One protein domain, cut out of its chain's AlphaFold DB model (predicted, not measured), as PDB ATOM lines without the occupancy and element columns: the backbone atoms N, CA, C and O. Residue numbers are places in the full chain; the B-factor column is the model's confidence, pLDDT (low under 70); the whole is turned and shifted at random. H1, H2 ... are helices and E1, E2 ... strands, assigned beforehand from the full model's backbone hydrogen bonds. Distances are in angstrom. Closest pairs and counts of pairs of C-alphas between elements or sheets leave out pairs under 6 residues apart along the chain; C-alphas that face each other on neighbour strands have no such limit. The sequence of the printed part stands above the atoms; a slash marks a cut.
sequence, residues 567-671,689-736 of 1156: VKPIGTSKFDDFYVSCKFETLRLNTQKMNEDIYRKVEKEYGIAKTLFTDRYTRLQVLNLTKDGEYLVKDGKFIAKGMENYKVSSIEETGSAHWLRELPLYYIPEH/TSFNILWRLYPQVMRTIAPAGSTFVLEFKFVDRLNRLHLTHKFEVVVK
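AT A GLANCE: This is residues 567 to 671 and 689 to 736 of the 1156 residues of an uncharacterized protein of Porphyromonas cangingivalis (UniProt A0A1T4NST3). Two sheets lie partly face to face with their strands crossed: a strongly twisted sheet of five strands, E1, E8, E7, E3 and E4, and a small one of three, E2, E6 and E5. H1 packs on E1 at one edge of the large sheet and stands beside the small one, while residues 635 to 664 make a long loop from E4 to E5. The 153 printed residues have three named helices and eight named strands, in the order E1 E2 H1 H2 E3 E4 E5 E6 H3 E7 E8; the class is mixed, helices and strands. The large sheet, E1 E8 E7 E3 E4, is mixed and the small one, E2 E6 E5, antiparallel. The whole is compact, with a radius of gyration of the C-alphas of 15.4 A and spans of 43 by 31 by 30 A.

IN THESE COORDINATES: E1, residues 567 to 574, begins at C-alpha 567 (30.937, -11.562, -56.413) and is 21.3 A long. E2 is residues 585 to 589, H1 residues 591 to 606, 20.5 A, and H2 residues 610 to 616. E3, residues 619 to 627, is 24.5 A long; E4 is residues 630 to 634. E5 is residues 665 to 669, E6 residues 691 to 697, 19.6 A, and H3 residues 699 to 702. E7, residues 710 to 719, is 28.9 A long. E8, residues 725 to 736, is 36.4 A long and ends at C-alpha 736 (5.727, 5.752, -45.252).

HOW THE PARTS SIT: E1 and E8 are parallel, with N 570 and O 728 2.8 A apart, within hydrogen-bond range. The hairpin E7 and E8 has N 714 and O 731 at 2.9 A; E7 and E3, antiparallel, have N 717 and O 621 at 2.7 A; the hairpin E3 and E4 has N 625 and O 633 at 2.9 A. In the small sheet, E2 and E6 are antiparallel neighbours with N 587 and O 695 within hydrogen-bond range at 2.8 A, and E6 and E5 are antiparallel neighbours with N 666 and O 694 within hydrogen-bond range at 3.0 A. The two sheets form a sandwich, two sheets face to face, their strands at 49 degrees. H1 on the large sheet makes two layers, helix and sheet, at a height over the sheet of 9.5 A; the closest C-alphas of E1 and H1, Ile 570 and Val 602, are 6.6 A apart. H1 stands at the small sheet's level, at a height of 2.9 A. With residues 599 to 603 alone H1 touches H2, about perpendicular at 78 degrees, closest at the C-alphas of Tyr 599 and Lys 610, 5.7 A. H2 and H3 only graze the large sheet. Every O i to N i+4 pair is within range in H2, 9 of 12 in H1, and H3 is too short for one.

THE WHOLE: The C-alphas farthest apart, Pro 707 and Leu 722, are 45.4 A apart. Residues 672 to 688 are not printed, and C-alphas 671 and 689 stand 11.1 A apart across the cut. Of the links that are printed whole, E4 to E5 is long. Mean pLDDT of the printed part is 76.8; it is under 70 at residue 619, residues 641 to 671 and residues 689 to 692.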
ATOM      1  N   VAL A 567      32.263 -12.018 -56.856       88.44
ATOM      2  CA  VAL A 567      30.937 -11.562 -56.413       88.44
ATOM      3  C   VAL A 567      30.286 -10.787 -57.551       88.44
ATOM      4  O   VAL A 567      30.834  -9.785 -58.009       88.44
ATOM      5  N   LYS A 568      29.119 -11.240 -58.014       91.19
ATOM      6  CA  LYS A 568      28.393 -10.601 -59.119       91.19
ATOM      7  C   LYS A 568      26.962 -10.212 -58.739       91.19
ATOM      8  O   LYS A 568      26.260 -11.019 -58.134       91.19
ATOM      9  N   PRO A 569      26.488  -9.014 -59.115       92.69
ATOM     10  CA  PRO A 569      25.110  -8.611 -58.865       92.69
ATOM     11  C   PRO A 569      24.137  -9.252 -59.864       92.69
ATOM     12  O   PRO A 569      24.419  -9.346 -61.053       92.69
ATOM     13  N   ILE A 570      22.962  -9.649 -59.386       92.00
ATOM     14  CA  ILE A 570      21.822 -10.108 -60.197       92.00
ATOM     15  C   ILE A 570      20.873  -8.934 -60.489       92.00
ATOM     16  O   ILE A 570      20.301  -8.820 -61.574       92.00
ATOM     17  N   GLY A 571      20.675  -8.051 -59.503       89.69
ATOM     18  CA  GLY A 571      19.842  -6.858 -59.626       89.69
ATOM     19  C   GLY A 571      19.124  -6.471 -58.333       89.69
ATOM     20  O   GLY A 571      19.586  -6.766 -57.231       89.69
ATOM     21  N   THR A 572      17.984  -5.797 -58.499       92.00
ATOM     22  CA  THR A 572      17.121  -5.317 -57.412       92.00
ATOM     23  C   THR A 572      15.683  -5.771 -57.658       92.00
ATOM     24  O   THR A 572      15.198  -5.677 -58.788       92.00
ATOM     25  N   SER A 573      15.005  -6.236 -56.609       90.00
ATOM     26  CA  SER A 573      13.550  -6.404 -56.558       90.00
ATOM     27  C   SER A 573      12.956  -5.289 -55.709       90.00
ATOM     28  O   SER A 573      13.359  -5.099 -54.560       90.00
ATOM     29  N   LYS A 574      12.004  -4.557 -56.284       91.62
ATOM     30  CA  LYS A 574      11.277  -3.489 -55.604       91.62
ATOM     31  C   LYS A 574       9.936  -4.016 -55.106       91.62
ATOM     32  O   LYS A 574       9.199  -4.620 -55.885       91.62
ATOM     33  N   PHE A 575       9.656  -3.805 -53.827       88.81
ATOM     34  CA  PHE A 575       8.366  -4.094 -53.211       88.81
ATOM     35  C   PHE A 575       7.460  -2.866 -53.263       88.81
ATOM     36  O   PHE A 575       7.940  -1.741 -53.408       88.81
ATOM     37  N   ASP A 576       6.157  -3.104 -53.137       90.50
ATOM     38  CA  ASP A 576       5.185  -2.033 -52.960       90.50
ATOM     39  C   ASP A 576       5.453  -1.288 -51.645       90.50
ATOM     40  O   ASP A 576       5.896  -1.873 -50.651       90.50
ATOM     41  N   ASP A 577       5.194   0.016 -51.655       91.38
ATOM     42  CA  ASP A 577       5.342   0.855 -50.471       91.38
ATOM     43  C   ASP A 577       4.340   0.425 -49.389       91.38
ATOM     44  O   ASP A 577       3.185   0.114 -49.689       91.38
ATOM     45  N   PHE A 578       4.750   0.481 -48.123       86.25
ATOM     46  CA  PHE A 578       3.870   0.181 -46.991       86.25
ATOM     47  C   PHE A 578       4.012   1.217 -45.873       86.25
ATOM     48  O   PHE A 578       4.934   2.037 -45.872       86.25
ATOM     49  N   TYR A 579       3.078   1.208 -44.926       85.69
ATOM     50  CA  TYR A 579       3.049   2.163 -43.824       85.69
ATOM     51  C   TYR A 579       3.679   1.606 -42.547       85.69
ATOM     52  O   TYR A 579       3.568   0.417 -42.252       85.69
ATOM     53  N   VAL A 580       4.333   2.466 -41.763       85.31
ATOM     54  CA  VAL A 580       4.885   2.060 -40.465       85.31
ATOM     55  C   VAL A 580       3.780   1.529 -39.547       85.31
ATOM     56  O   VAL A 580       2.720   2.136 -39.418       85.31
ATOM     57  N   SER A 581       4.049   0.414 -38.872       76.44
ATOM     58  CA  SER A 581       3.137  -0.187 -37.900       76.44
ATOM     59  C   SER A 581       3.850  -0.485 -36.575       76.44
ATOM     60  O   SER A 581       5.053  -0.252 -36.404       76.44
ATOM     61  N   CYS A 582       3.088  -0.989 -35.607       73.69
ATOM     62  CA  CYS A 582       3.601  -1.477 -34.328       73.69
ATOM     63  C   CYS A 582       4.254  -2.868 -34.420       73.69
ATOM     64  O   CYS A 582       4.844  -3.337 -33.445       73.69
ATOM     65  N   LYS A 583       4.146  -3.541 -35.573       75.31
ATOM     66  CA  LYS A 583       4.669  -4.887 -35.838       75.31
ATOM     67  C   LYS A 583       5.730  -4.837 -36.941       75.31
ATOM     68  O   LYS A 583       6.008  -3.791 -37.519       75.31
ATOM     69  N   PHE A 584       6.373  -5.973 -37.195       72.19
ATOM     70  CA  PHE A 584       7.243  -6.118 -38.359       72.19
ATOM     71  C   PHE A 584       6.408  -6.328 -39.625       72.19
ATOM     72  O   PHE A 584       5.367  -6.983 -39.570       72.19
ATOM     73  N   GLU A 585       6.910  -5.851 -40.758       78.88
ATOM     74  CA  GLU A 585       6.327  -6.136 -42.071       78.88
ATOM     75  C   GLU A 585       7.055  -7.310 -42.734       78.88
ATOM     76  O   GLU A 585       8.267  -7.452 -42.560       78.88
ATOM     77  N   THR A 586       6.341  -8.168 -43.475       78.25
ATOM     78  CA  THR A 586       6.945  -9.333 -44.150       78.25
ATOM     79  C   THR A 586       6.926  -9.163 -45.665       78.25
ATOM     80  O   THR A 586       5.898  -9.325 -46.314       78.25
ATOM     81  N   LEU A 587       8.101  -8.932 -46.245       80.44
ATOM     82  CA  LEU A 587       8.307  -8.762 -47.681       80.44
ATOM     83  C   LEU A 587       8.703 -10.105 -48.301       80.44
ATOM     84  O   LEU A 587       9.697 -10.711 -47.895       80.44
ATOM     85  N   ARG A 588       7.917 -10.601 -49.265       80.19
ATOM     86  CA  ARG A 588       8.057 -11.958 -49.827       80.19
ATOM     87  C   ARG A 588       8.308 -11.927 -51.331       80.19
ATOM     88  O   ARG A 588       7.453 -11.480 -52.092       80.19
ATOM     89  N   LEU A 589       9.420 -12.513 -51.774       78.31
ATOM     90  CA  LEU A 589       9.548 -12.978 -53.156       78.31
ATOM     91  C   LEU A 589       8.887 -14.349 -53.270       78.31
ATOM     92  O   LEU A 589       9.385 -15.332 -52.721       78.31
ATOM     93  N   ASN A 590       7.748 -14.397 -53.957       75.38
ATOM     94  CA  ASN A 590       7.040 -15.641 -54.233       75.38
ATOM     95  C   ASN A 590       7.671 -16.409 -55.412       75.38
ATOM     96  O   ASN A 590       8.543 -15.890 -56.114       75.38
ATOM     97  N   THR A 591       7.184 -17.624 -55.674       76.12
ATOM     98  CA  THR A 591       7.619 -18.461 -56.803       76.12
ATOM     99  C   THR A 591       7.667 -17.693 -58.130       76.12
ATOM    100  O   THR A 591       8.659 -17.791 -58.854       76.12
ATOM    101  N   GLN A 592       6.653 -16.887 -58.458       81.44
ATOM    102  CA  GLN A 592       6.644 -16.103 -59.698       81.44
ATOM    103  C   GLN A 592       7.803 -15.097 -59.739       81.44
ATOM    104  O   GLN A 592       8.599 -15.116 -60.681       81.44
ATOM    105  N   LYS A 593       7.948 -14.269 -58.698       82.44
ATOM    106  CA  LYS A 593       9.013 -13.263 -58.629       82.44
ATOM    107  C   LYS A 593      10.405 -13.872 -58.573       82.44
ATOM    108  O   LYS A 593      11.316 -13.338 -59.195       82.44
ATOM    109  N   MET A 594      10.568 -15.032 -57.944       85.56
ATOM    110  CA  MET A 594      11.836 -15.758 -57.956       85.56
ATOM    111  C   MET A 594      12.245 -16.191 -59.378       85.56
ATOM    112  O   MET A 594      13.415 -16.077 -59.752       85.56
ATOM    113  N   ASN A 595      11.291 -16.634 -60.209       85.25
ATOM    114  CA  ASN A 595      11.568 -16.971 -61.610       85.25
ATOM    115  C   ASN A 595      11.863 -15.720 -62.461       85.25
ATOM    116  O   ASN A 595      12.776 -15.746 -63.289       85.25
ATOM    117  N   GLU A 596      11.115 -14.633 -62.260       85.50
ATOM    118  CA  GLU A 596      11.243 -13.396 -63.044       85.50
ATOM    119  C   GLU A 596      12.513 -12.594 -62.711       85.50
ATOM    120  O   GLU A 596      13.216 -12.144 -63.625       85.50
ATOM    121  N   ASP A 597      12.807 -12.418 -61.423       86.81
ATOM    122  CA  ASP A 597      13.818 -11.468 -60.951       86.81
ATOM    123  C   ASP A 597      15.179 -12.116 -60.702       86.81
ATOM    124  O   ASP A 597      16.189 -11.421 -60.815       86.81
ATOM    125  N   ILE A 598      15.209 -13.422 -60.401       89.56
ATOM    126  CA  ILE A 598      16.435 -14.156 -60.064       89.56
ATOM    127  C   ILE A 598      16.777 -15.194 -61.133       89.56
ATOM    128  O   ILE A 598      17.727 -14.987 -61.888       89.56
ATOM    129  N   TYR A 599      16.019 -16.293 -61.239       89.44
ATOM    130  CA  TYR A 599      16.444 -17.456 -62.034       89.44
ATOM    131  C   TYR A 599      16.691 -17.117 -63.504       89.44
ATOM    132  O   TYR A 599      17.756 -17.430 -64.030       89.44
ATOM    133  N   ARG A 600      15.757 -16.411 -64.152       88.25
ATOM    134  CA  ARG A 600      15.890 -16.020 -65.563       88.25
ATOM    135  C   ARG A 600      17.105 -15.121 -65.817       88.25
ATOM    136  O   ARG A 600      17.731 -15.230 -66.868       88.25
ATOM    137  N   LYS A 601      17.431 -14.216 -64.887       90.25
ATOM    138  CA  LYS A 601      18.597 -13.326 -65.024       90.25
ATOM    139  C   LYS A 601      19.892 -14.097 -64.839       90.25
ATOM    140  O   LYS A 601      20.790 -13.973 -65.660       90.25
ATOM    141  N   VAL A 602      19.953 -14.937 -63.810       91.25
ATOM    142  CA  VAL A 602      21.132 -15.751 -63.516       91.25
ATOM    143  C   VAL A 602      21.437 -16.737 -64.648       91.25
ATOM    144  O   VAL A 602      22.595 -16.890 -65.034       91.25
ATOM    145  N   GLU A 603      20.409 -17.338 -65.244       91.56
ATOM    146  CA  GLU A 603      20.557 -18.191 -66.422       91.56
ATOM    147  C   GLU A 603      21.068 -17.404 -67.637       91.56
ATOM    148  O   GLU A 603      22.010 -17.837 -68.298       91.56
ATOM    149  N   LYS A 604      20.505 -16.219 -67.907       89.25
ATOM    150  CA  LYS A 604      20.885 -15.388 -69.059       89.25
ATOM    151  C   LYS A 604      22.289 -14.785 -68.940       89.25
ATOM    152  O   LYS A 604      22.998 -14.715 -69.939       89.25
ATOM    153  N   GLU A 605      22.660 -14.296 -67.761       88.44
ATOM    154  CA  GLU A 605      23.900 -13.538 -67.547       88.44
ATOM    155  C   GLU A 605      25.080 -14.428 -67.149       88.44
ATOM    156  O   GLU A 605      26.207 -14.158 -67.556       88.44
ATOM    157  N   TYR A 606      24.828 -15.506 -66.398       89.25
ATOM    158  CA  TYR A 606      25.879 -16.375 -65.852       89.25
ATOM    159  C   TYR A 606      25.803 -17.823 -66.357       89.25
ATOM    160  O   TYR A 606      26.651 -18.635 -65.992       89.25
ATOM    161  N   GLY A 607      24.810 -18.174 -67.184       88.38
ATOM    162  CA  GLY A 607      24.660 -19.527 -67.736       88.38
ATOM    163  C   GLY A 607      24.285 -20.587 -66.694       88.38
ATOM    164  O   GLY A 607      24.486 -21.778 -66.926       88.38
ATOM    165  N   ILE A 608      23.779 -20.177 -65.525       88.94
ATOM    166  CA  ILE A 608      23.427 -21.084 -64.427       88.94
ATOM    167  C   ILE A 608      21.919 -21.349 -64.475       88.94
ATOM    168  O   ILE A 608      21.117 -20.510 -64.069       88.94
ATOM    169  N   ALA A 609      21.535 -22.533 -64.954       87.50
ATOM    170  CA  ALA A 609      20.142 -22.972 -64.974       87.50
ATOM    171  C   ALA A 609      19.561 -23.108 -63.553       87.50
ATOM    172  O   ALA A 609      20.284 -23.392 -62.597       87.50
ATOM    173  N   LYS A 610      18.233 -22.984 -63.420       84.81
ATOM    174  CA  LYS A 610      17.510 -23.042 -62.133       84.81
ATOM    175  C   LYS A 610      17.894 -24.245 -61.259       84.81
ATOM    176  O   LYS A 610      18.102 -24.082 -60.064       84.81
ATOM    177  N   THR A 611      18.001 -25.444 -61.831       82.94
ATOM    178  CA  THR A 611      18.342 -26.669 -61.081       82.94
ATOM    179  C   THR A 611      19.744 -26.607 -60.478       82.94
ATOM    180  O   THR A 611      19.919 -26.935 -59.307       82.94
ATOM    181  N   LEU A 612      20.725 -26.121 -61.246       83.62
ATOM    182  CA  LEU A 612      22.091 -25.914 -60.771       83.62
ATOM    183  C   LEU A 612      22.165 -24.768 -59.758       83.62
ATOM    184  O   LEU A 612      22.917 -24.856 -58.795       83.62
ATOM    185  N   PHE A 613      21.377 -23.706 -59.947       86.62
ATOM    186  CA  PHE A 613      21.288 -22.614 -58.980       86.62
ATOM    187  C   PHE A 613      20.818 -23.126 -57.615       86.62
ATOM    188  O   PHE A 613      21.461 -22.866 -56.602       86.62
ATOM    189  N   THR A 614      19.728 -23.893 -57.605       76.50
ATOM    190  CA  THR A 614      19.147 -24.500 -56.406       76.50
ATOM    191  C   THR A 614      20.125 -25.423 -55.673       76.50
ATOM    192  O   THR A 614      20.167 -25.406 -54.447       76.50
ATOM    193  N   ASP A 615      20.924 -26.199 -56.404       79.06
ATOM    194  CA  ASP A 615      21.931 -27.096 -55.822       79.06
ATOM    195  C   ASP A 615      23.159 -26.340 -55.273       79.06
ATOM    196  O   ASP A 615      23.685 -26.649 -54.201       79.06
ATOM    197  N   ARG A 616      23.597 -25.299 -55.993       80.00
ATOM    198  CA  ARG A 616      24.830 -24.553 -55.714       80.00
ATOM    199  C   ARG A 616      24.675 -23.476 -54.638       80.00
ATOM    200  O   ARG A 616      25.612 -23.260 -53.868       80.00
ATOM    201  N   TYR A 617      23.525 -22.803 -54.586       80.50
ATOM    202  CA  TYR A 617      23.267 -21.633 -53.739       80.50
ATOM    203  C   TYR A 617      22.228 -21.923 -52.655       80.50
ATOM    204  O   TYR A 617      21.102 -21.428 -52.682       80.50
ATOM    205  N   THR A 618      22.614 -22.708 -51.653       70.44
ATOM    206  CA  THR A 618      21.701 -23.102 -50.564       70.44
ATOM    207  C   THR A 618      21.790 -22.214 -49.327       70.44
ATOM    208  O   THR A 618      21.186 -22.525 -48.303       70.44
ATOM    209  N   ARG A 619      22.611 -21.161 -49.367       67.44
ATOM    210  CA  ARG A 619      22.876 -20.272 -48.233       67.44
ATOM    211  C   ARG A 619      22.679 -18.819 -48.651       67.44
ATOM    212  O   ARG A 619      23.165 -18.397 -49.700       67.44
ATOM    213  N   LEU A 620      21.995 -18.065 -47.792       71.56
ATOM    214  CA  LEU A 620      21.791 -16.625 -47.921       71.56
ATOM    215  C   LEU A 620      22.521 -15.899 -46.794       71.56
ATOM    216  O   LEU A 620      22.412 -16.279 -45.625       71.56
ATOM    217  N   GLN A 621      23.232 -14.836 -47.151       74.94
ATOM    218  CA  GLN A 621      23.924 -13.963 -46.212       74.94
ATOM    219  C   GLN A 621      23.512 -12.515 -46.464       74.94
ATOM    220  O   GLN A 621      23.641 -12.026 -47.580       74.94
ATOM    221  N   VAL A 622      23.050 -11.809 -45.437       80.94
ATOM    222  CA  VAL A 622      22.852 -10.356 -45.519       80.94
ATOM    223  C   VAL A 622      24.216  -9.671 -45.611       80.94
ATOM    224  O   VAL A 622      25.110  -9.963 -44.817       80.94
ATOM    225  N   LEU A 623      24.378  -8.776 -46.584       83.88
ATOM    226  CA  LEU A 623      25.586  -7.974 -46.761       83.88
ATOM    227  C   LEU A 623      25.383  -6.578 -46.192       83.88
ATOM    228  O   LEU A 623      26.058  -6.199 -45.242       83.88
ATOM    229  N   ASN A 624      24.435  -5.832 -46.752       90.06
ATOM    230  CA  ASN A 624      24.232  -4.433 -46.419       90.06
ATOM    231  C   ASN A 624      22.751  -4.148 -46.205       90.06
ATOM    232  O   ASN A 624      21.901  -4.690 -46.902       90.06
ATOM    233  N   LEU A 625      22.442  -3.255 -45.276       90.94
ATOM    234  CA  LEU A 625      21.127  -2.642 -45.160       90.94
ATOM    235  C   LEU A 625      21.338  -1.145 -45.082       90.94
ATOM    236  O   LEU A 625      21.988  -0.677 -44.148       90.94
ATOM    237  N   THR A 626      20.770  -0.408 -46.028       92.81
ATOM    238  CA  THR A 626      20.765   1.052 -45.975       92.81
ATOM    239  C   THR A 626      19.370   1.585 -45.721       92.81
ATOM    240  O   THR A 626      18.406   1.069 -46.290       92.81
ATOM    241  N   LYS A 627      19.285   2.654 -44.935       93.94
ATOM    242  CA  LYS A 627      18.103   3.493 -44.781       93.94
ATOM    243  C   LYS A 627      18.436   4.882 -45.308       93.94
ATOM    244  O   LYS A 627      19.391   5.488 -44.839       93.94
ATOM    245  N   ASP A 628      17.688   5.358 -46.295       94.00
ATOM    246  CA  ASP A 628      17.883   6.683 -46.905       94.00
ATOM    247  C   ASP A 628      19.326   6.926 -47.404       94.00
ATOM    248  O   ASP A 628      19.827   8.046 -47.419       94.00
ATOM    249  N   GLY A 629      20.006   5.852 -47.826       91.44
ATOM    250  CA  GLY A 629      21.404   5.867 -48.278       91.44
ATOM    251  C   GLY A 629      22.448   5.663 -47.173       91.44
ATOM    252  O   GLY A 629      23.609   5.407 -47.487       91.44
ATOM    253  N   GLU A 630      22.058   5.693 -45.898       92.12
ATOM    254  CA  GLU A 630      22.954   5.459 -44.764       92.12
ATOM    255  C   GLU A 630      22.974   3.988 -44.345       92.12
ATOM    256  O   GLU A 630      21.935   3.338 -44.239       92.12
ATOM    257  N   TYR A 631      24.162   3.448 -44.078       89.19
ATOM    258  CA  TYR A 631      24.334   2.053 -43.674       89.19
ATOM    259  C   TYR A 631      23.864   1.816 -42.231       89.19
ATOM    260  O   TYR A 631      24.433   2.346 -41.281       89.19
ATOM    261  N   LEU A 632      22.869   0.942 -42.072       85.81
ATOM    262  CA  LEU A 632      22.496   0.334 -40.793       85.81
ATOM    263  C   LEU A 632      23.274  -0.964 -40.555       85.81
ATOM    264  O   LEU A 632      23.743  -1.220 -39.445       85.81
ATOM    265  N   VAL A 633      23.431  -1.756 -41.618       83.56
ATOM    266  CA  VAL A 633      24.268  -2.960 -41.663       83.56
ATOM    267  C   VAL A 633      25.276  -2.795 -42.785       83.56
ATOM    268  O   VAL A 633      24.887  -2.443 -43.898       83.56
ATOM    269  N   LYS A 634      26.546  -3.077 -42.501       85.62
ATOM    270  CA  LYS A 634      27.630  -3.085 -43.477       85.62
ATOM    271  C   LYS A 634      28.464  -4.351 -43.316       85.62
ATOM    272  O   LYS A 634      28.837  -4.699 -42.199       85.62
ATOM    273  N   ASP A 635      28.718  -5.044 -44.420       81.31
ATOM    274  CA  ASP A 635      29.493  -6.294 -44.458       81.31
ATOM    275  C   ASP A 635      28.999  -7.354 -43.446       81.31
ATOM    276  O   ASP A 635      29.774  -8.055 -42.796       81.31
ATOM    277  N   GLY A 636      27.674  -7.456 -43.293       72.31
ATOM    278  CA  GLY A 636      27.007  -8.397 -42.391       72.31
ATOM    279  C   GLY A 636      27.032  -8.005 -40.910       72.31
ATOM    280  O   GLY A 636      26.613  -8.805 -40.075       72.31
ATOM    281  N   LYS A 637      27.490  -6.794 -40.569       72.50
ATOM    282  CA  LYS A 637      27.542  -6.277 -39.193       72.50
ATOM    283  C   LYS A 637      26.674  -5.037 -39.031       72.50
ATOM    284  O   LYS A 637      26.688  -4.157 -39.890       72.50
ATOM    285  N   PHE A 638      25.939  -4.939 -37.926       75.38
ATOM    286  CA  PHE A 638      25.288  -3.682 -37.565       75.38
ATOM    287  C   PHE A 638      26.348  -2.637 -37.224       75.38
ATOM    288  O   PHE A 638      27.239  -2.892 -36.419       75.38
ATOM    289  N   ILE A 639      26.244  -1.464 -37.844       76.56
ATOM    290  CA  ILE A 639      27.120  -0.318 -37.558       76.56
ATOM    291  C   ILE A 639      26.347   0.872 -36.982       76.56
ATOM    292  O   ILE A 639      26.939   1.864 -36.566       76.56
ATOM    293  N   ALA A 640      25.014   0.791 -36.975       70.25
ATOM    294  CA  ALA A 640      24.170   1.825 -36.403       70.25
ATOM    295  C   ALA A 640      24.341   1.876 -34.880       70.25
ATOM    296  O   ALA A 640      24.180   0.869 -34.190       70.25
ATOM    297  N   LYS A 641      24.594   3.081 -34.359       66.38
ATOM    298  CA  LYS A 641      24.763   3.337 -32.924       66.38
ATOM    299  C   LYS A 641      23.592   2.781 -32.108       66.38
ATOM    300  O   LYS A 641      22.436   3.077 -32.436       66.38
ATOM    301  N   GLY A 642      23.883   2.023 -31.053       62.66
ATOM    302  CA  GLY A 642      22.901   1.349 -30.196       62.66
ATOM    303  C   GLY A 642      22.423  -0.011 -30.717       62.66
ATOM    304  O   GLY A 642      21.500  -0.579 -30.141       62.66
ATOM    305  N   MET A 643      23.005  -0.517 -31.812       60.81
ATOM    306  CA  MET A 643      22.723  -1.845 -32.372       60.81
ATOM    307  C   MET A 643      23.981  -2.712 -32.535       60.81
ATOM    308  O   MET A 643      23.949  -3.731 -33.213       60.81
ATOM    309  N   GLU A 644      25.089  -2.348 -31.893       58.91
ATOM    310  CA  GLU A 644      26.394  -3.010 -32.036       58.91
ATOM    311  C   GLU A 644      26.364  -4.479 -31.574       58.91
ATOM    312  O   GLU A 644      27.098  -5.315 -32.092       58.91
ATOM    313  N   ASN A 645      25.464  -4.809 -30.642       54.19
ATOM    314  CA  ASN A 645      25.278  -6.163 -30.103       54.19
ATOM    315  C   ASN A 645      24.210  -6.986 -30.850       54.19
ATOM    316  O   ASN A 645      23.927  -8.124 -30.469       54.19
ATOM    317  N   TYR A 646      23.571  -6.413 -31.873       52.78
ATOM    318  CA  TYR A 646      22.447  -7.035 -32.568       52.78
ATOM    319  C   TYR A 646      22.976  -8.017 -33.619       52.78
ATOM    320  O   TYR A 646      23.954  -7.742 -34.314       52.78
ATOM    321  N   LYS A 647      22.330  -9.183 -33.760       55.75
ATOM    322  CA  LYS A 647      22.768 -10.225 -34.704       55.75
ATOM    323  C   LYS A 647      22.017 -10.144 -36.032       55.75
ATOM    324  O   LYS A 647      20.785 -10.114 -36.077       55.75
ATOM    325  N   VAL A 648      22.772 -10.173 -37.128       57.69
ATOM    326  CA  VAL A 648      22.253 -10.342 -38.490       57.69
ATOM    327  C   VAL A 648      22.122 -11.841 -38.766       57.69
ATOM    328  O   VAL A 648      23.058 -12.598 -38.518       57.69
ATOM    329  N   SER A 649      20.975 -12.312 -39.262       53.22
ATOM    330  CA  SER A 649      20.837 -13.741 -39.565       53.22
ATOM    331  C   SER A 649      21.567 -14.108 -40.862       53.22
ATOM    332  O   SER A 649      21.221 -13.592 -41.925       53.22
ATOM    333  N   SER A 650      22.495 -15.064 -40.804       47.09
ATOM    334  CA  SER A 650      22.836 -15.934 -41.935       47.09
ATOM    335  C   SER A 650      22.098 -17.261 -41.765       47.09
ATOM    336  O   SER A 650      22.105 -17.840 -40.678       47.09
ATOM    337  N   ILE A 651      21.423 -17.752 -42.809       47.84
ATOM    338  CA  ILE A 651      20.862 -19.111 -42.766       47.84
ATOM    339  C   ILE A 651      22.029 -20.078 -42.977       47.84
ATOM    340  O   ILE A 651      22.505 -20.255 -44.100       47.84
ATOM    341  N   GLU A 652      22.496 -20.684 -41.892       42.34
ATOM    342  CA  GLU A 652      23.335 -21.879 -41.925       42.34
ATOM    343  C   GLU A 652      22.414 -23.070 -41.650       42.34
ATOM    344  O   GLU A 652      21.730 -23.096 -40.633       42.34
ATOM    345  N   GLU A 653      22.289 -23.939 -42.652       33.34
ATOM    346  CA  GLU A 653      21.631 -25.256 -42.679       33.34
ATOM    347  C   GLU A 653      20.638 -25.586 -41.544       33.34
ATOM    348  O   GLU A 653      21.015 -25.847 -40.408       33.34
ATOM    349  N   THR A 654      19.347 -25.637 -41.906       35.50
ATOM    350  CA  THR A 654      18.273 -26.421 -41.258       35.50
ATOM    351  C   THR A 654      18.503 -26.798 -39.786       35.50
ATOM    352  O   THR A 654      18.833 -27.940 -39.475       35.50
ATOM    353  N   GLY A 655      18.276 -25.863 -38.862       30.73
ATOM    354  CA  GLY A 655      18.313 -26.161 -37.431       30.73
ATOM    355  C   GLY A 655      17.874 -24.992 -36.552       30.73
ATOM    356  O   GLY A 655      18.522 -23.954 -36.523       30.73
ATOM    357  N   SER A 656      16.766 -25.191 -35.832       29.16
ATOM    358  CA  SER A 656      16.336 -24.489 -34.607       29.16
ATOM    359  C   SER A 656      16.230 -22.952 -34.631       29.16
ATOM    360  O   SER A 656      17.209 -22.206 -34.621       29.16
ATOM    361  N   ALA A 657      14.994 -22.458 -34.540       32.09
ATOM    362  CA  ALA A 657      14.685 -21.060 -34.261       32.09
ATOM    363  C   ALA A 657      15.118 -20.675 -32.832       32.09
ATOM    364  O   ALA A 657      14.445 -21.019 -31.865       32.09
ATOM    365  N   HIS A 658      16.220 -19.933 -32.702       31.67
ATOM    366  CA  HIS A 658      16.513 -19.156 -31.495       31.67
ATOM    367  C   HIS A 658      16.001 -17.719 -31.667       31.67
ATOM    368  O   HIS A 658      16.203 -17.070 -32.693       31.67
ATOM    369  N   TRP A 659      15.325 -17.255 -30.629       30.00
ATOM    370  CA  TRP A 659      14.447 -16.087 -30.460       30.00
ATOM    371  C   TRP A 659      15.171 -14.719 -30.445       30.00
ATOM    372  O   TRP A 659      14.650 -13.751 -29.906       30.00
ATOM    373  N   LEU A 660      16.360 -14.620 -31.051       33.31
ATOM    374  CA  LEU A 660      17.246 -13.438 -31.007       33.31
ATOM    375  C   LEU A 660      17.598 -12.880 -32.406       33.31
ATOM    376  O   LEU A 660      18.703 -12.391 -32.619       33.31
ATOM    377  N   ARG A 661      16.713 -13.011 -33.405       50.09
ATOM    378  CA  ARG A 661      17.010 -12.612 -34.799       50.09
ATOM    379  C   ARG A 661      16.253 -11.342 -35.183       50.09
ATOM    380  O   ARG A 661      15.041 -11.383 -35.362       50.09
ATOM    381  N   GLU A 662      16.984 -10.244 -35.339       50.81
ATOM    382  CA  GLU A 662      16.415  -8.892 -35.474       50.81
ATOM    383  C   GLU A 662      16.286  -8.397 -36.925       50.81
ATOM    384  O   GLU A 662      15.475  -7.525 -37.225       50.81
ATOM    385  N   LEU A 663      17.030  -9.015 -37.848       53.38
ATOM    386  CA  LEU A 663      16.883  -8.872 -39.301       53.38
ATOM    387  C   LEU A 663      16.789 -10.254 -39.954       53.38
ATOM    388  O   LEU A 663      17.756 -10.712 -40.569       53.38
ATOM    389  N   PRO A 664      15.677 -10.980 -39.778       56.09
ATOM    390  CA  PRO A 664      15.612 -12.329 -40.276       56.09
ATOM    391  C   PRO A 664      15.314 -12.349 -41.781       56.09
ATOM    392  O   PRO A 664      14.351 -11.747 -42.268       56.09
ATOM    393  N   LEU A 665      16.153 -13.095 -42.496       51.91
ATOM    394  CA  LEU A 665      15.966 -13.500 -43.884       51.91
ATOM    395  C   LEU A 665      15.710 -15.012 -43.885       51.91
ATOM    396  O   LEU A 665      16.497 -15.756 -43.299       51.91
ATOM    397  N   TYR A 666      14.609 -15.466 -44.488       55.28
ATOM    398  CA  TYR A 666      14.194 -16.877 -44.468       55.28
ATOM    399  C   TYR A 666      14.102 -17.501 -45.858       55.28
ATOM    400  O   TYR A 666      13.855 -16.819 -46.854       55.28
ATOM    401  N   TYR A 667      14.226 -18.829 -45.864       51.09
ATOM    402  CA  TYR A 667      14.040 -19.710 -47.005       51.09
ATOM    403  C   TYR A 667      12.896 -20.679 -46.703       51.09
ATOM    404  O   TYR A 667      12.987 -21.429 -45.730       51.09
ATOM    405  N   ILE A 668      11.811 -20.647 -47.486       52.78
ATOM    406  CA  ILE A 668      10.623 -21.477 -47.220       52.78
ATOM    407  C   ILE A 668      10.206 -22.248 -48.487       52.78
ATOM    408  O   ILE A 668       9.869 -21.610 -49.494       52.78
ATOM    409  N   PRO A 669      10.211 -23.600 -48.457       51.12
ATOM    410  CA  PRO A 669       9.585 -24.434 -49.485       51.12
ATOM    411  C   PRO A 669       8.068 -24.208 -49.531       51.12
ATOM    412  O   PRO A 669       7.435 -24.027 -48.494       51.12
ATOM    413  N   GLU A 670       7.467 -24.265 -50.720       41.16
ATOM    414  CA  GLU A 670       6.062 -23.888 -50.975       41.16
ATOM    415  C   GLU A 670       5.010 -24.612 -50.101       41.16
ATOM    416  O   GLU A 670       3.929 -24.074 -49.891       41.16
ATOM    417  N   HIS A 671       5.326 -25.783 -49.536       40.19
ATOM    418  CA  HIS A 671       4.375 -26.631 -48.798       40.19
ATOM    419  C   HIS A 671       4.438 -26.536 -47.259       40.19
ATOM    420  O   HIS A 671       3.706 -27.255 -46.587       40.19
ATOM    421  N   THR A 689      10.228 -27.102 -57.213       47.97
ATOM    422  CA  THR A 689      11.638 -26.656 -57.221       47.97
ATOM    423  C   THR A 689      11.826 -25.151 -56.978       47.97
ATOM    424  O   THR A 689      12.853 -24.581 -57.358       47.97
ATOM    425  N   SER A 690      10.822 -24.466 -56.428       53.34
ATOM    426  CA  SER A 690      10.821 -23.008 -56.273       53.34
ATOM    427  C   SER A 690      10.872 -22.607 -54.799       53.34
ATOM    428  O   SER A 690      10.160 -23.166 -53.970       53.34
ATOM    429  N   PHE A 691      11.716 -21.623 -54.485       63.44
ATOM    430  CA  PHE A 691      11.910 -21.119 -53.128       63.44
ATOM    431  C   PHE A 691      11.262 -19.759 -52.963       63.44
ATOM    432  O   PHE A 691      11.334 -18.925 -53.867       63.44
ATOM    433  N   ASN A 692      10.688 -19.531 -51.784       68.06
ATOM    434  CA  ASN A 692      10.269 -18.207 -51.355       68.06
ATOM    435  C   ASN A 692      11.359 -17.593 -50.471       68.06
ATOM    436  O   ASN A 692      11.850 -18.253 -49.549       68.06
ATOM    437  N   ILE A 693      11.705 -16.331 -50.735       73.19
ATOM    438  CA  ILE A 693      12.601 -15.541 -49.879       73.19
ATOM    439  C   ILE A 693      11.749 -14.534 -49.113       73.19
ATOM    440  O   ILE A 693      10.980 -13.794 -49.729       73.19
ATOM    441  N   LEU A 694      11.886 -14.505 -47.784       71.25
ATOM    442  CA  LEU A 694      11.159 -13.572 -46.921       71.25
ATOM    443  C   LEU A 694      12.121 -12.680 -46.149       71.25
ATOM    444  O   LEU A 694      13.024 -13.187 -45.487       71.25
ATOM    445  N   TRP A 695      11.864 -11.377 -46.170       78.12
ATOM    446  CA  TRP A 695      12.520 -10.377 -45.338       78.12
ATOM    447  C   TRP A 695      11.504  -9.796 -44.355       78.12
ATOM    448  O   TRP A 695      10.479  -9.264 -44.774       78.12
ATOM    449  N   ARG A 696      11.777  -9.895 -43.047       77.31
ATOM    450  CA  ARG A 696      10.983  -9.181 -42.036       77.31
ATOM    451  C   ARG A 696      11.676  -7.895 -41.621       77.31
ATOM    452  O   ARG A 696      12.806  -7.936 -41.133       77.31
ATOM    453  N   LEU A 697      10.986  -6.772 -41.778       80.31
ATOM    454  CA  LEU A 697      11.490  -5.456 -41.410       80.31
ATOM    455  C   LEU A 697      10.858  -5.012 -40.083       80.31
ATOM    456  O   LEU A 697       9.674  -4.692 -40.022       80.31
ATOM    457  N   TYR A 698      11.648  -5.052 -39.007       80.62
ATOM    458  CA  TYR A 698      11.192  -4.792 -37.638       80.62
ATOM    459  C   TYR A 698      11.226  -3.300 -37.261       80.62
ATOM    460  O   TYR A 698      12.114  -2.580 -37.728       80.62
ATOM    461  N   PRO A 699      10.345  -2.834 -36.347       82.50
ATOM    462  CA  PRO A 699      10.333  -1.451 -35.862       82.50
ATOM    463  C   PRO A 699      11.688  -0.931 -35.363       82.50
ATOM    464  O   PRO A 699      12.071   0.182 -35.724       82.50
ATOM    465  N   GLN A 700      12.457  -1.740 -34.622       79.06
ATOM    466  CA  GLN A 700      13.767  -1.316 -34.109       79.06
ATOM    467  C   GLN A 700      14.820  -1.082 -35.202       79.06
ATOM    468  O   GLN A 700      15.736  -0.278 -35.028       79.06
ATOM    469  N   VAL A 701      14.674  -1.753 -36.348       81.88
ATOM    470  CA  VAL A 701      15.512  -1.537 -37.534       81.88
ATOM    471  C   VAL A 701      15.015  -0.316 -38.305       81.88
ATOM    472  O   VAL A 701      15.817   0.504 -38.748       81.88
ATOM    473  N   MET A 702      13.692  -0.180 -38.450       86.94
ATOM    474  CA  MET A 702      13.073   0.941 -39.158       86.94
ATOM    475  C   MET A 702      13.420   2.288 -38.515       86.94
ATOM    476  O   MET A 702      13.705   3.250 -39.234       86.94
ATOM    477  N   ARG A 703      13.456   2.357 -37.174       86.69
ATOM    478  CA  ARG A 703      13.635   3.601 -36.401       86.69
ATOM    479  C   ARG A 703      12.649   4.690 -36.865       86.69
ATOM    480  O   ARG A 703      11.602   4.380 -37.428       86.69
ATOM    481  N   THR A 704      12.953   5.964 -36.625       91.75
ATOM    482  CA  THR A 704      12.091   7.096 -37.004       91.75
ATOM    483  C   THR A 704      12.034   7.272 -38.517       91.75
ATOM    484  O   THR A 704      13.059   7.535 -39.140       91.75
ATOM    485  N   ILE A 705      10.860   7.121 -39.118       91.94
ATOM    486  CA  ILE A 705      10.627   7.282 -40.556       91.94
ATOM    487  C   ILE A 705      10.554   8.770 -40.911       91.94
ATOM    488  O   ILE A 705       9.967   9.567 -40.176       91.94
ATOM    489  N   ALA A 706      11.154   9.154 -42.038       91.00
ATOM    490  CA  ALA A 706      11.101  10.532 -42.512       91.00
ATOM    491  C   ALA A 706       9.668  10.933 -42.932       91.00
ATOM    492  O   ALA A 706       8.917  10.088 -43.422       91.00
ATOM    493  N   PRO A 707       9.280  12.223 -42.834       84.44
ATOM    494  CA  PRO A 707       7.948  12.678 -43.246       84.44
ATOM    495  C   PRO A 707       7.580  12.351 -44.701       84.44
ATOM    496  O   PRO A 707       6.421  12.079 -44.989       84.44
ATOM    497  N   ALA A 708       8.560  12.337 -45.611       86.81
ATOM    498  CA  ALA A 708       8.370  11.962 -47.018       86.81
ATOM    499  C   ALA A 708       8.389  10.434 -47.265       86.81
ATOM    500  O   ALA A 708       8.255   9.993 -48.405       86.81
ATOM    501  N   GLY A 709       8.559   9.634 -46.209       91.62
ATOM    502  CA  GLY A 709       8.884   8.210 -46.267       91.62
ATOM    503  C   GLY A 709      10.393   7.955 -46.254       91.62
ATOM    504  O   GLY A 709      11.181   8.801 -46.673       91.62
ATOM    505  N   SER A 710      10.789   6.780 -45.763       95.44
ATOM    506  CA  SER A 710      12.177   6.308 -45.750       95.44
ATOM    507  C   SER A 710      12.350   5.109 -46.677       95.44
ATOM    508  O   SER A 710      11.547   4.175 -46.655       95.44
ATOM    509  N   THR A 711      13.416   5.107 -47.471       96.62
ATOM    510  CA  THR A 711      13.760   4.008 -48.382       96.62
ATOM    511  C   THR A 711      14.710   3.036 -47.698       96.62
ATOM    512  O   THR A 711      15.769   3.434 -47.214       96.62
ATOM    513  N   PHE A 712      14.367   1.751 -47.711       95.12
ATOM    514  CA  PHE A 712      15.211   0.677 -47.203       95.12
ATOM    515  C   PHE A 712      15.711  -0.181 -48.356       95.12
ATOM    516  O   PHE A 712      14.922  -0.655 -49.175       95.12
ATOM    517  N   VAL A 713      17.025  -0.405 -48.392       95.31
ATOM    518  CA  VAL A 713      17.665  -1.289 -49.370       95.31
ATOM    519  C   VAL A 713      18.447  -2.372 -48.638       95.31
ATOM    520  O   VAL A 713      19.489  -2.089 -48.049       95.31
ATOM    521  N   LEU A 714      17.946  -3.607 -48.674       91.50
ATOM    522  CA  LEU A 714      18.627  -4.789 -48.148       91.50
ATOM    523  C   LEU A 714      19.366  -5.498 -49.282       91.50
ATOM    524  O   LEU A 714      18.751  -6.079 -50.170       91.50
ATOM    525  N   GLU A 715      20.688  -5.504 -49.232       92.56
ATOM    526  CA  GLU A 715      21.541  -6.314 -50.089       92.56
ATOM    527  C   GLU A 715      21.886  -7.635 -49.400       92.56
ATOM    528  O   GLU A 715      22.386  -7.664 -48.272       92.56
ATOM    529  N   PHE A 716      21.671  -8.740 -50.103       86.56
ATOM    530  CA  PHE A 716      22.021 -10.075 -49.640       86.56
ATOM    531  C   PHE A 716      22.756 -10.860 -50.727       86.56
ATOM    532  O   PHE A 716      22.715 -10.533 -51.912       86.56
ATOM    533  N   LYS A 717      23.454 -11.905 -50.298       86.38
ATOM    534  CA  LYS A 717      24.345 -12.741 -51.093       86.38
ATOM    535  C   LYS A 717      23.869 -14.185 -51.076       86.38
ATOM    536  O   LYS A 717      23.724 -14.780 -50.009       86.38
ATOM    537  N   PHE A 718      23.700 -14.755 -52.258       86.00
ATOM    538  CA  PHE A 718      23.666 -16.188 -52.492       86.00
ATOM    539  C   PHE A 718      25.096 -16.730 -52.409       86.00
ATOM    540  O   PHE A 718      25.954 -16.414 -53.241       86.00
ATOM    541  N   VAL A 719      25.359 -17.532 -51.380       81.81
ATOM    542  CA  VAL A 719      26.674 -18.133 -51.146       81.81
ATOM    543  C   VAL A 719      26.785 -19.412 -51.964       81.81
ATOM    544  O   VAL A 719      26.017 -20.356 -51.789       81.81
ATOM    545  N   ASP A 720      27.758 -19.420 -52.865       84.50
ATOM    546  CA  ASP A 720      28.139 -20.586 -53.656       84.50
ATOM    547  C   ASP A 720      28.888 -21.591 -52.786       84.50
ATOM    548  O   ASP A 720      29.958 -21.271 -52.267       84.50
ATOM    549  N   ARG A 721      28.365 -22.816 -52.685       78.38
ATOM    550  CA  ARG A 721      28.992 -23.915 -51.936       78.38
ATOM    551  C   ARG A 721      30.418 -24.238 -52.388       78.38
ATOM    552  O   ARG A 721      31.210 -24.721 -51.588       78.38
ATOM    553  N   LEU A 722      30.762 -23.970 -53.649       78.06
ATOM    554  CA  LEU A 722      32.107 -24.198 -54.190       78.06
ATOM    555  C   LEU A 722      33.042 -22.990 -54.027       78.06
ATOM    556  O   LEU A 722      34.204 -23.063 -54.439       78.06
ATOM    557  N   ASN A 723      32.552 -21.882 -53.464       78.81
ATOM    558  CA  ASN A 723      33.289 -20.632 -53.287       78.81
ATOM    559  C   ASN A 723      33.981 -20.149 -54.580       78.81
ATOM    560  O   ASN A 723      35.168 -19.828 -54.587       78.81
ATOM    561  N   ARG A 724      33.268 -20.196 -55.713       80.12
ATOM    562  CA  ARG A 724      33.757 -19.736 -57.026       80.12
ATOM    563  C   ARG A 724      33.083 -18.437 -57.454       80.12
ATOM    564  O   ARG A 724      33.772 -17.503 -57.834       80.12
ATOM    565  N   LEU A 725      31.752 -18.391 -57.397       88.06
ATOM    566  CA  LEU A 725      30.954 -17.248 -57.848       88.06
ATOM    567  C   LEU A 725      29.788 -17.021 -56.892       88.06
ATOM    568  O   LEU A 725      28.785 -17.722 -56.971       88.06
ATOM    569  N   HIS A 726      29.895 -16.049 -56.004       90.31
ATOM    570  CA  HIS A 726      28.768 -15.565 -55.219       90.31
ATOM    571  C   HIS A 726      27.906 -14.608 -56.037       90.31
ATOM    572  O   HIS A 726      28.414 -13.850 -56.862       90.31
ATOM    573  N   LEU A 727      26.604 -14.602 -55.762       92.75
ATOM    574  CA  LEU A 727      25.674 -13.700 -56.433       92.75
ATOM    575  C   LEU A 727      25.000 -12.784 -55.416       92.75
ATOM    576  O   LEU A 727      24.615 -13.257 -54.352       92.75
ATOM    577  N   THR A 728      24.837 -11.497 -55.714       93.81
ATOM    578  CA  THR A 728      24.150 -10.547 -54.824       93.81
ATOM    579  C   THR A 728      22.851 -10.042 -55.423       93.81
ATOM    580  O   THR A 728      22.718  -9.887 -56.635       93.81
ATOM    581  N   HIS A 729      21.871  -9.777 -54.569       91.88
ATOM    582  CA  HIS A 729      20.590  -9.200 -54.960       91.88
ATOM    583  C   HIS A 729      20.122  -8.206 -53.905       91.88
ATOM    584  O   HIS A 729      20.476  -8.322 -52.730       91.88
ATOM    585  N   LYS A 730      19.339  -7.217 -54.333       94.62
ATOM    586  CA  LYS A 730      18.831  -6.155 -53.465       94.62
ATOM    587  C   LYS A 730      17.315  -6.212 -53.348       94.62
ATOM    588  O   LYS A 730      16.619  -6.410 -54.339       94.62
ATOM    589  N   PHE A 731      16.808  -6.000 -52.145       91.31
ATOM    590  CA  PHE A 731      15.416  -5.674 -51.874       91.31
ATOM    591  C   PHE A 731      15.304  -4.185 -51.623       91.31
ATOM    592  O   PHE A 731      16.034  -3.662 -50.792       91.31
ATOM    593  N   GLU A 732      14.401  -3.519 -52.330       95.12
ATOM    594  CA  GLU A 732      14.089  -2.104 -52.140       95.12
ATOM    595  C   GLU A 732      12.627  -1.958 -51.721       95.12
ATOM    596  O   GLU A 732      11.743  -2.543 -52.348       95.12
ATOM    597  N   VAL A 733      12.372  -1.173 -50.677       94.88
ATOM    598  CA  VAL A 733      11.021  -0.828 -50.220       94.88
ATOM    599  C   VAL A 733      11.004   0.587 -49.649       94.88
ATOM    600  O   VAL A 733      11.984   1.016 -49.036       94.88
ATOM    601  N   VAL A 734       9.900   1.314 -49.820       95.31
ATOM    602  CA  VAL A 734       9.682   2.600 -49.143       95.31
ATOM    603  C   VAL A 734       8.672   2.404 -48.019       95.31
ATOM    604  O   VAL A 734       7.563   1.922 -48.243       95.31
ATOM    605  N   VAL A 735       9.058   2.805 -46.808       92.81
ATOM    606  CA  VAL A 735       8.177   2.833 -45.637       92.81
ATOM    607  C   VAL A 735       7.689   4.255 -45.433       92.81
ATOM    608  O   VAL A 735       8.494   5.178 -45.301       92.81
ATOM    609  N   LYS A 736       6.373   4.445 -45.399       89.88
ATOM    610  CA  LYS A 736       5.727   5.752 -45.252       89.88
ATOM    611  C   LYS A 736       5.119   5.919 -43.866       89.88
ATOM    612  O   LYS A 736       4.757   4.947 -43.203       89.88
TER     613      LYS A 736